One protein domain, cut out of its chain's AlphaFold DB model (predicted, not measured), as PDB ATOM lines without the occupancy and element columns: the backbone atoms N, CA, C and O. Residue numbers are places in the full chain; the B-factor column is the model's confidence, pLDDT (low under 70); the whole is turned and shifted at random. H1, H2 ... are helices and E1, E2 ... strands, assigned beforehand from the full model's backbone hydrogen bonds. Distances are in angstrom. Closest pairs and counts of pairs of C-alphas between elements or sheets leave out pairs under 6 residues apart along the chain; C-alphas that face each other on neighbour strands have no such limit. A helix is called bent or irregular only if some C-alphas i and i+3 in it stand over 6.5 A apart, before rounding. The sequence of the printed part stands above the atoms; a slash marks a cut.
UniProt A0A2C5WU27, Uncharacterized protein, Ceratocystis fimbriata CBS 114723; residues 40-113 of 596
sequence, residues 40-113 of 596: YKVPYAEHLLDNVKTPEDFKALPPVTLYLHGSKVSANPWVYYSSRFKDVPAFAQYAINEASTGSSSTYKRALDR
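What this domain is: This is residues 40 to 113 of the 596 residues of an uncharacterized protein of Ceratocystis fimbriata CBS 114723 (UniProt A0A2C5WU27). Look first for the small strand hairpin of E1 and E2, which with H3 after it makes a loose middle row. H1 lies on one side of this row, H4 and H5 run back along its other side with H5 over the hairpin, chiefly over E2, and H2 lies between H1 and the beginning of H4. The printed part has 74 residues with five named helices and two named strands, in the order H1, H2, E1, E2, H3, H4, H5; the sheet's order is E1, E2, antiparallel, and the class is mixed, helices and strands. The whole is compact, with a radius of gyration of the C-alphas of 13.0 A and spans of 37 by 28 by 17 A.

Where its parts are: Find C-alpha 64 at (-0.744, 29.062, 2.334); from there E1, residues 64 to 68, runs 12.7 A, and E2, residues 71 to 75, runs 12.8 A. H3 follows as residues 78 to 84, 9.4 A long. Before the strands, look for H1, residues 46 to 51, 9.6 A, and H2, residues 55 to 59, 6.2 A. The longest helix, H4, residues 89 to 101, begins at C-alpha 89 (17.572, 28.924, -12.906) and runs 19.6 A. H5, residues 104 to 111, runs 10.3 A to C-alpha 111 at (-4.182, 44.543, 7.815). H3 and H4 are irregular: C-alphas 80 and 83 are 7.7 A apart, and C-alphas 90 and 93 are 7.5 A apart.

How they stand to each other: Start at the hairpin: E1 and E2 are antiparallel at 146 degrees, with N 66 and O 73 within hydrogen-bond range at 2.8 A, and N 68 and O 71 at 2.9 A. Residues 40 to 41 pair antiparallel with residues 66 to 67 of E1. The closest C-alphas of E2 and H5 are those of Ala 75 and Thr 106, 6.6 A. H3 and H4 are close but not clearly touching, Ser 82 to Ala 95 at 7.8 A between C-alphas, at a shallow tilt of 25 degrees, opposite ways. H2 and H4 only just touch, with 3 pairs of C-alphas within 8 A, the closest Pro 55 and Phe 91 at 5.9 A; H4 does so with residues 90 to 94 alone. H1 and H2 are close but not clearly touching, the C-alphas of Leu 49 and Phe 58 being 7.7 A apart. H1 and H5 are apart. Every O i to N i+4 pair is within hydrogen-bond range in H2 and H5; the count is 7 of 9 in H4, 1 of 3 in H3 with 1 of 4 O i to N i+3 pairs, and 0 of 2 in H1 with 2 of 3.

The domain as a whole: The two C-alphas farthest apart are those of Gly 70 and Pro 89, 38.3 A. The printed part has no cut, and the six links between its named elements are tight. In the B-factor column you will find a mean pLDDT of 75.0 for the printed part; residues 99 to 113 are under 70, and H5 has a mean of 43.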
ATOM      1  N   TYR A  40      -1.432  32.500  13.342       77.56
ATOM      2  CA  TYR A  40      -1.334  31.043  13.296       77.56
ATOM      3  C   TYR A  40      -1.194  30.574  11.846       77.56
ATOM      4  O   TYR A  40      -2.102  30.752  11.035       77.56
ATOM      5  N   LYS A  41      -0.053  29.967  11.503       82.12
ATOM      6  CA  LYS A  41       0.164  29.358  10.185       82.12
ATOM      7  C   LYS A  41      -0.349  27.925  10.191       82.12
ATOM      8  O   LYS A  41       0.125  27.102  10.968       82.12
ATOM      9  N   VAL A  42      -1.283  27.624   9.293       83.38
ATOM     10  CA  VAL A  42      -1.761  26.255   9.103       83.38
ATOM     11  C   VAL A  42      -0.622  25.411   8.521       83.38
ATOM     12  O   VAL A  42       0.041  25.879   7.586       83.38
ATOM     13  N   PRO A  43      -0.380  24.188   9.037       84.38
ATOM     14  CA  PRO A  43       0.589  23.273   8.449       84.38
ATOM     15  C   PRO A  43       0.361  23.131   6.947       84.38
ATOM     16  O   PRO A  43      -0.743  22.831   6.492       84.38
ATOM     17  N   TYR A  44       1.410  23.397   6.178       85.75
ATOM     18  CA  TYR A  44       1.367  23.327   4.728       85.75
ATOM     19  C   TYR A  44       1.879  21.960   4.276       85.75
ATOM     20  O   TYR A  44       2.799  21.407   4.878       85.75
ATOM     21  N   ALA A  45       1.293  21.413   3.216       85.06
ATOM     22  CA  ALA A  45       1.709  20.140   2.643       85.06
ATOM     23  C   ALA A  45       3.064  20.296   1.927       85.06
ATOM     24  O   ALA A  45       3.124  20.467   0.713       85.06
ATOM     25  N   GLU A  46       4.164  20.270   2.686       82.44
ATOM     26  CA  GLU A  46       5.501  20.571   2.152       82.44
ATOM     27  C   GLU A  46       5.969  19.583   1.081       82.44
ATOM     28  O   GLU A  46       6.704  19.986   0.189       82.44
ATOM     29  N   HIS A  47       5.471  18.344   1.083       85.81
ATOM     30  CA  HIS A  47       5.747  17.362   0.026       85.81
ATOM     31  C   HIS A  47       5.269  17.816  -1.368       85.81
ATOM     32  O   HIS A  47       5.733  17.303  -2.383       85.81
ATOM     33  N   LEU A  48       4.337  18.776  -1.446       87.56
ATOM     34  CA  LEU A  48       3.939  19.386  -2.718       87.56
ATOM     35  C   LEU A  48       5.058  20.256  -3.297       87.56
ATOM     36  O   LEU A  48       5.169  20.362  -4.513       87.56
ATOM     37  N   LEU A  49       5.900  20.843  -2.441       88.19
ATOM     38  CA  LEU A  49       7.031  21.678  -2.848       88.19
ATOM     39  C   LEU A  49       8.136  20.846  -3.505       88.19
ATOM     40  O   LEU A  49       8.810  21.341  -4.400       88.19
ATOM     41  N   ASP A  50       8.289  19.582  -3.109       87.00
ATOM     42  CA  ASP A  50       9.330  18.692  -3.639       87.00
ATOM     43  C   ASP A  50       9.089  18.311  -5.112       87.00
ATOM     44  O   ASP A  50      10.015  17.945  -5.834       87.00
ATOM     45  N   ASN A  51       7.842  18.427  -5.580       85.69
ATOM     46  CA  ASN A  51       7.457  18.123  -6.960       85.69
ATOM     47  C   ASN A  51       7.548  19.332  -7.900       85.69
ATOM     48  O   ASN A  51       7.332  19.190  -9.104       85.69
ATOM     49  N   VAL A  52       7.867  20.513  -7.374       88.94
ATOM     50  CA  VAL A  52       7.907  21.750  -8.148       88.94
ATOM     51  C   VAL A  52       9.226  21.849  -8.907       88.94
ATOM     52  O   VAL A  52      10.293  21.976  -8.307       88.94
ATOM     53  N   LYS A  53       9.155  21.820 -10.242       85.88
ATOM     54  CA  LYS A  53      10.330  21.934 -11.125       85.88
ATOM     55  C   LYS A  53      10.302  23.191 -11.984       85.88
ATOM     56  O   LYS A  53      11.357  23.667 -12.398       85.88
ATOM     57  N   THR A  54       9.114  23.732 -12.235       88.88
ATOM     58  CA  THR A  54       8.887  24.909 -13.074       88.88
ATOM     59  C   THR A  54       8.053  25.972 -12.347       88.88
ATOM     60  O   THR A  54       7.304  25.642 -11.420       88.88
ATOM     61  N   PRO A  55       8.138  27.252 -12.751       86.69
ATOM     62  CA  PRO A  55       7.266  28.306 -12.230       86.69
ATOM     63  C   PRO A  55       5.772  27.988 -12.351       86.69
ATOM     64  O   PRO A  55       4.982  28.387 -11.498       86.69
ATOM     65  N   GLU A  56       5.371  27.260 -13.388       86.62
ATOM     66  CA  GLU A  56       3.995  26.814 -13.609       86.62
ATOM     67  C   GLU A  56       3.560  25.788 -12.556       86.62
ATOM     68  O   GLU A  56       2.468  25.926 -12.003       86.62
ATOM     69  N   ASP A  57       4.432  24.838 -12.198       87.38
ATOM     70  CA  ASP A  57       4.179  23.897 -11.096       87.38
ATOM     71  C   ASP A  57       4.022  24.645  -9.766       87.38
ATOM     72  O   ASP A  57       3.164  24.316  -8.948       87.38
ATOM     73  N   PHE A  58       4.821  25.698  -9.562       88.50
ATOM     74  CA  PHE A  58       4.728  26.535  -8.369       88.50
ATOM     75  C   PHE A  58       3.413  27.320  -8.321       88.50
ATOM     76  O   PHE A  58       2.784  27.404  -7.270       88.50
ATOM     77  N   LYS A  59       2.956  27.871  -9.453       85.44
ATOM     78  CA  LYS A  59       1.655  28.560  -9.548       85.44
ATOM     79  C   LYS A  59       0.475  27.620  -9.292       85.44
ATOM     80  O   LYS A  59      -0.575  28.087  -8.860       85.44
ATOM     81  N   ALA A  60       0.635  26.324  -9.561       87.88
ATOM     82  CA  ALA A  60      -0.379  25.307  -9.300       87.88
ATOM     83  C   ALA A  60      -0.468  24.895  -7.817       87.88
ATOM     84  O   ALA A  60      -1.390  24.170  -7.438       87.88
ATOM     85  N   LEU A  61       0.459  25.353  -6.968       87.88
ATOM     86  CA  LEU A  61       0.429  25.067  -5.540       87.88
ATOM     87  C   LEU A  61      -0.789  25.707  -4.850       87.88
ATOM     88  O   LEU A  61      -1.145  26.853  -5.144       87.88
ATOM     89  N   PRO A  62      -1.399  25.016  -3.869       88.44
ATOM     90  CA  PRO A  62      -2.444  25.618  -3.057       88.44
ATOM     91  C   PRO A  62      -1.894  26.814  -2.259       88.44
ATOM     92  O   PRO A  62      -0.741  26.808  -1.836       88.44
ATOM     93  N   PRO A  63      -2.699  27.855  -1.995       86.06
ATOM     94  CA  PRO A  63      -2.249  28.983  -1.192       86.06
ATOM     95  C   PRO A  63      -1.979  28.573   0.263       86.06
ATOM     96  O   PRO A  63      -2.653  27.711   0.832       86.06
ATOM     97  N   VAL A  64      -1.028  29.250   0.906       83.06
ATOM     98  CA  VAL A  64      -0.744  29.062   2.334       83.06
ATOM     99  C   VAL A  64      -1.884  29.671   3.141       83.06
ATOM    100  O   VAL A  64      -2.215  30.842   2.969       83.06
ATOM    101  N   THR A  65      -2.484  28.888   4.036       87.94
ATOM    102  CA  THR A  65      -3.543  29.377   4.925       87.94
ATOM    103  C   THR A  65      -2.953  29.838   6.254       87.94
ATOM    104  O   THR A  65      -2.158  29.141   6.884       87.94
ATOM    105  N   LEU A  66      -3.370  31.017   6.693       85.12
ATOM    106  CA  LEU A  66      -2.998  31.649   7.950       85.12
ATOM    107  C   LEU A  66      -4.274  32.073   8.678       85.12
ATOM    108  O   LEU A  66      -5.294  32.326   8.044       85.12
ATOM    109  N   TYR A  67      -4.202  32.211   9.992       80.56
ATOM    110  CA  TYR A  67      -5.209  32.887  10.796       80.56
ATOM    111  C   TYR A  67      -4.553  34.082  11.481       80.56
ATOM    112  O   TYR A  67      -3.611  33.905  12.248       80.56
ATOM    113  N   LEU A  68      -5.026  35.289  11.180       75.75
ATOM    114  CA  LEU A  68      -4.606  36.526  11.840       75.75
ATOM    115  C   LEU A  68      -5.708  36.922  12.819       75.75
ATOM    116  O   LEU A  68      -6.827  37.182  12.375       75.75
ATOM    117  N   HIS A  69      -5.435  36.910  14.127       77.25
ATOM    118  CA  HIS A  69      -6.450  37.150  15.166       77.25
ATOM    119  C   HIS A  69      -7.758  36.365  14.918       77.25
ATOM    120  O   HIS A  69      -8.857  36.919  14.884       77.25
ATOM    121  N   GLY A  70      -7.642  35.065  14.637       73.06
ATOM    122  CA  GLY A  70      -8.783  34.191  14.339       73.06
ATOM    123  C   GLY A  70      -9.409  34.336  12.948       73.06
ATOM    124  O   GLY A  70     -10.276  33.541  12.592       73.06
ATOM    125  N   SER A  71      -8.958  35.279  12.118       75.75
ATOM    126  CA  SER A  71      -9.468  35.462  10.754       75.75
ATOM    127  C   SER A  71      -8.623  34.725   9.725       75.75
ATOM    128  O   SER A  71      -7.422  34.964   9.615       75.75
ATOM    129  N   LYS A  72      -9.260  33.865   8.924       84.88
ATOM    130  CA  LYS A  72      -8.601  33.104   7.856       84.88
ATOM    131  C   LYS A  72      -8.110  34.029   6.737       84.88
ATOM    132  O   LYS A  72      -8.891  34.779   6.151       84.88
ATOM    133  N   VAL A  73      -6.832  33.918   6.397       79.44
ATOM    134  CA  VAL A  73      -6.162  34.624   5.301       79.44
ATOM    135  C   VAL A  73      -5.422  33.606   4.439       79.44
ATOM    136  O   VAL A  73      -4.828  32.658   4.946       79.44
ATOM    137  N   SER A  74      -5.456  33.803   3.125       81.56
ATOM    138  CA  SER A  74      -4.702  32.998   2.166       81.56
ATOM    139  C   SER A  74      -3.567  33.834   1.589       81.56
ATOM    140  O   SER A  74      -3.792  34.956   1.138       81.56
ATOM    141  N   ALA A  75      -2.354  33.294   1.609       78.88
ATOM    142  CA  ALA A  75      -1.146  33.938   1.119       78.88
ATOM    143  C   ALA A  75      -0.532  33.139  -0.037       78.88
ATOM    144  O   ALA A  75      -0.647  31.912  -0.097       78.88
ATOM    145  N   ASN A  76       0.142  33.844  -0.947       82.31
ATOM    146  CA  ASN A  76       0.909  33.212  -2.015       82.31
ATOM    147  C   ASN A  76       2.043  32.367  -1.385       82.31
ATOM    148  O   ASN A  76       2.795  32.907  -0.563       82.31
ATOM    149  N   PRO A  77       2.199  31.076  -1.747       84.88
ATOM    150  CA  PRO A  77       3.278  30.226  -1.240       84.88
ATOM    151  C   PRO A  77       4.675  30.815  -1.442       84.88
ATOM    152  O   PRO A  77       5.573  30.534  -0.648       84.88
ATOM    153  N   TRP A  78       4.857  31.678  -2.449       83.31
ATOM    154  CA  TRP A  78       6.128  32.344  -2.739       83.31
ATOM    155  C   TRP A  78       6.668  33.127  -1.536       83.31
ATOM    156  O   TRP A  78       7.865  33.092  -1.261       83.31
ATOM    157  N   VAL A  79       5.788  33.745  -0.743       79.38
ATOM    158  CA  VAL A  79       6.176  34.528   0.445       79.38
ATOM    159  C   VAL A  79       6.903  33.674   1.487       79.38
ATOM    160  O   VAL A  79       7.798  34.162   2.167       79.38
ATOM    161  N   TYR A  80       6.541  32.395   1.601       79.75
ATOM    162  CA  TYR A  80       7.066  31.502   2.635       79.75
ATOM    163  C   TYR A  80       8.119  30.524   2.123       79.75
ATOM    164  O   TYR A  80       8.944  30.063   2.908       79.75
ATOM    165  N   TYR A  81       8.077  30.187   0.834       85.81
ATOM    166  CA  TYR A  81       8.857  29.086   0.269       85.81
ATOM    167  C   TYR A  81       9.751  29.495  -0.909       85.81
ATOM    168  O   TYR A  81      10.447  28.641  -1.451       85.81
ATOM    169  N   SER A  82       9.802  30.782  -1.279       81.44
ATOM    170  CA  SER A  82      10.679  31.289  -2.352       81.44
ATOM    171  C   SER A  82      12.152  30.948  -2.151       81.44
ATOM    172  O   SER A  82      12.848  30.705  -3.130       81.44
ATOM    173  N   SER A  83      12.634  30.857  -0.908       78.88
ATOM    174  CA  SER A  83      14.027  30.501  -0.612       78.88
ATOM    175  C   SER A  83      14.449  29.142  -1.176       78.88
ATOM    176  O   SER A  83      15.629  28.965  -1.451       78.88
ATOM    177  N   ARG A  84      13.509  28.209  -1.393       83.81
ATOM    178  CA  ARG A  84      13.794  26.900  -2.008       83.81
ATOM    179  C   ARG A  84      13.945  26.962  -3.530       83.81
ATOM    180  O   ARG A  84      14.507  26.044  -4.115       83.81
ATOM    181  N   PHE A  85      13.432  28.015  -4.166       83.94
ATOM    182  CA  PHE A  85      13.323  28.107  -5.625       83.94
ATOM    183  C   PHE A  85      14.068  29.303  -6.218       83.94
ATOM    184  O   PHE A  85      14.357  29.293  -7.406       83.94
ATOM    185  N   LYS A  86      14.409  30.321  -5.419       76.19
ATOM    186  CA  LYS A  86      15.047  31.566  -5.882       76.19
ATOM    187  C   LYS A  86      16.376  31.342  -6.616       76.19
ATOM    188  O   LYS A  86      16.695  32.112  -7.513       76.19
ATOM    189  N   ASP A  87      17.093  30.273  -6.269       74.00
ATOM    190  CA  ASP A  87      18.403  29.936  -6.840       74.00
ATOM    191  C   ASP A  87      18.294  28.892  -7.968       74.00
ATOM    192  O   ASP A  87      19.287  28.528  -8.597       74.00
ATOM    193  N   VAL A  88      17.079  28.412  -8.263       81.44
ATOM    194  CA  VAL A  88      16.826  27.499  -9.380       81.44
ATOM    195  C   VAL A  88      16.718  28.331 -10.664       81.44
ATOM    196  O   VAL A  88      15.822  29.172 -10.761       81.44
ATOM    197  N   PRO A  89      17.549  28.090 -11.699       79.44
ATOM    198  CA  PRO A  89      17.572  28.924 -12.906       79.44
ATOM    199  C   PRO A  89      16.214  29.074 -13.605       79.44
ATOM    200  O   PRO A  89      15.896  30.145 -14.119       79.44
ATOM    201  N   ALA A  90      15.374  28.032 -13.569       83.94
ATOM    202  CA  ALA A  90      14.018  28.061 -14.122       83.94
ATOM    203  C   ALA A  90      13.100  29.105 -13.451       83.94
ATOM    204  O   ALA A  90      12.109  29.523 -14.044       83.94
ATOM    205  N   PHE A  91      13.433  29.551 -12.237       87.38
ATOM    206  CA  PHE A  91      12.653  30.484 -11.426       87.38
ATOM    207  C   PHE A  91      13.208  31.908 -11.402       87.38
ATOM    208  O   PHE A  91      12.543  32.783 -10.853       87.38
ATOM    209  N   ALA A  92      14.361  32.182 -12.019       79.69
ATOM    210  CA  ALA A  92      14.992  33.505 -11.977       79.69
ATOM    211  C   ALA A  92      14.040  34.624 -12.446       79.69
ATOM    212  O   ALA A  92      13.850  35.623 -11.751       79.69
ATOM    213  N   GLN A  93      13.348  34.420 -13.573       74.44
ATOM    214  CA  GLN A  93      12.377  35.392 -14.085       74.44
ATOM    215  C   GLN A  93      11.118  35.487 -13.211       74.44
ATOM    216  O   GLN A  93      10.548  36.565 -13.055       74.44
ATOM    217  N   TYR A  94      10.681  34.371 -12.623       80.56
ATOM    218  CA  TYR A  94       9.536  34.350 -11.714       80.56
ATOM    219  C   TYR A  94       9.838  35.119 -10.421       80.56
ATOM    220  O   TYR A  94       9.005  35.899  -9.972       80.56
ATOM    221  N   ALA A  95      11.050  34.983  -9.880       75.94
ATOM    222  CA  ALA A  95      11.507  35.719  -8.708       75.94
ATOM    223  C   ALA A  95      11.557  37.232  -8.952       75.94
ATOM    224  O   ALA A  95      11.075  37.995  -8.116       75.94
ATOM    225  N   ILE A  96      12.068  37.655 -10.113       73.94
ATOM    226  CA  ILE A  96      12.076  39.066 -10.531       73.94
ATOM    227  C   ILE A  96      10.641  39.592 -10.657       73.94
ATOM    228  O   ILE A  96      10.323  40.663 -10.137       73.94
ATOM    229  N   ASN A  97       9.752  38.825 -11.293       75.50
ATOM    230  CA  ASN A  97       8.358  39.221 -11.467       75.50
ATOM    231  C   ASN A  97       7.637  39.332 -10.113       75.50
ATOM    232  O   ASN A  97       7.073  40.380  -9.822       75.50
ATOM    233  N   GLU A  98       7.712  38.327  -9.240       71.81
ATOM    234  CA  GLU A  98       7.075  38.356  -7.913       71.81
ATOM    235  C   GLU A  98       7.660  39.439  -6.990       71.81
ATOM    236  O   GLU A  98       6.915  40.073  -6.238       71.81
ATOM    237  N   ALA A  99       8.964  39.724  -7.086       59.47
ATOM    238  CA  ALA A  99       9.578  40.866  -6.409       59.47
ATOM    239  C   ALA A  99       9.025  42.207  -6.932       59.47
ATOM    240  O   ALA A  99       8.787  43.118  -6.141       59.47
ATOM    241  N   SER A 100       8.746  42.308  -8.238       51.81
ATOM    242  CA  SER A 100       8.193  43.513  -8.875       51.81
ATOM    243  C   SER A 100       6.685  43.718  -8.658       51.81
ATOM    244  O   SER A 100       6.219  44.855  -8.670       51.81
ATOM    245  N   THR A 101       5.915  42.644  -8.440       53.53
ATOM    246  CA  THR A 101       4.461  42.706  -8.163       53.53
ATOM    247  C   THR A 101       4.110  42.739  -6.679       53.53
ATOM    248  O   THR A 101       2.934  42.842  -6.340       53.53
ATOM    249  N   GLY A 102       5.109  42.697  -5.794       42.41
ATOM    250  CA  GLY A 102       4.960  43.007  -4.379       42.41
ATOM    251  C   GLY A 102       3.928  42.146  -3.643       42.41
ATOM    252  O   GLY A 102       2.763  42.520  -3.497       42.41
ATOM    253  N   SER A 103       4.433  41.087  -3.003       43.44
ATOM    254  CA  SER A 103       3.938  40.369  -1.800       43.44
ATOM    255  C   SER A 103       3.150  41.207  -0.751       43.44
ATOM    256  O   SER A 103       2.446  40.677   0.107       43.44
ATOM    257  N   SER A 104       3.200  42.535  -0.848       42.88
ATOM    258  CA  SER A 104       2.520  43.507  -0.001       42.88
ATOM    259  C   SER A 104       0.989  43.506  -0.121       42.88
ATOM    260  O   SER A 104       0.318  43.769   0.872       42.88
ATOM    261  N   SER A 105       0.399  43.209  -1.286       45.28
ATOM    262  CA  SER A 105      -1.037  43.475  -1.512       45.28
ATOM    263  C   SER A 105      -1.986  42.577  -0.700       45.28
ATOM    264  O   SER A 105      -3.008  43.051  -0.204       45.28
ATOM    265  N   THR A 106      -1.646  41.302  -0.491       42.91
ATOM    266  CA  THR A 106      -2.514  40.350   0.229       42.91
ATOM    267  C   THR A 106      -2.409  40.501   1.748       42.91
ATOM    268  O   THR A 106      -3.422  40.414   2.443       42.91
ATOM    269  N   TYR A 107      -1.207  40.791   2.261       38.25
ATOM    270  CA  TYR A 107      -0.973  41.064   3.683       38.25
ATOM    271  C   TYR A 107      -1.526  42.444   4.085       38.25
ATOM    272  O   TYR A 107      -2.208  42.555   5.103       38.25
ATOM    273  N   LYS A 108      -1.348  43.475   3.239       45.75
ATOM    274  CA  LYS A 108      -1.919  44.819   3.456       45.75
ATOM    275  C   LYS A 108      -3.445  44.825   3.414       45.75
ATOM    276  O   LYS A 108      -4.061  45.362   4.319       45.75
ATOM    277  N   ARG A 109      -4.080  44.133   2.456       43.50
ATOM    278  CA  ARG A 109      -5.555  44.074   2.362       43.50
ATOM    279  C   ARG A 109      -6.215  43.343   3.549       43.50
ATOM    280  O   ARG A 109      -7.415  43.512   3.782       43.50
ATOM    281  N   ALA A 110      -5.467  42.506   4.272       42.62
ATOM    282  CA  ALA A 110      -5.905  41.928   5.541       42.62
ATOM    283  C   ALA A 110      -5.689  42.913   6.701       42.62
ATOM    284  O   ALA A 110      -6.617  43.125   7.472       42.62
ATOM    285  N   LEU A 111      -4.525  43.565   6.774       40.91
ATOM    286  CA  LEU A 111      -4.182  44.543   7.815       40.91
ATOM    287  C   LEU A 111      -5.084  45.796   7.787       40.91
ATOM    288  O   LEU A 111      -5.552  46.233   8.836       40.91
ATOM    289  N   ASP A 112      -5.430  46.292   6.597       46.62
ATOM    290  CA  ASP A 112      -6.336  47.435   6.391       46.62
ATOM    291  C   ASP A 112      -7.773  47.157   6.866       46.62
ATOM    292  O   ASP A 112      -8.536  48.088   7.110       46.62
ATOM    293  N   ARG A 113      -8.165  45.882   7.028       46.88
ATOM    294  CA  ARG A 113      -9.464  45.509   7.615       46.88
ATOM    295  C   ARG A 113      -9.482  45.538   9.146       46.88
ATOM    296  O   ARG A 113     -10.573  45.514   9.710       46.88
TER     297      ARG A 113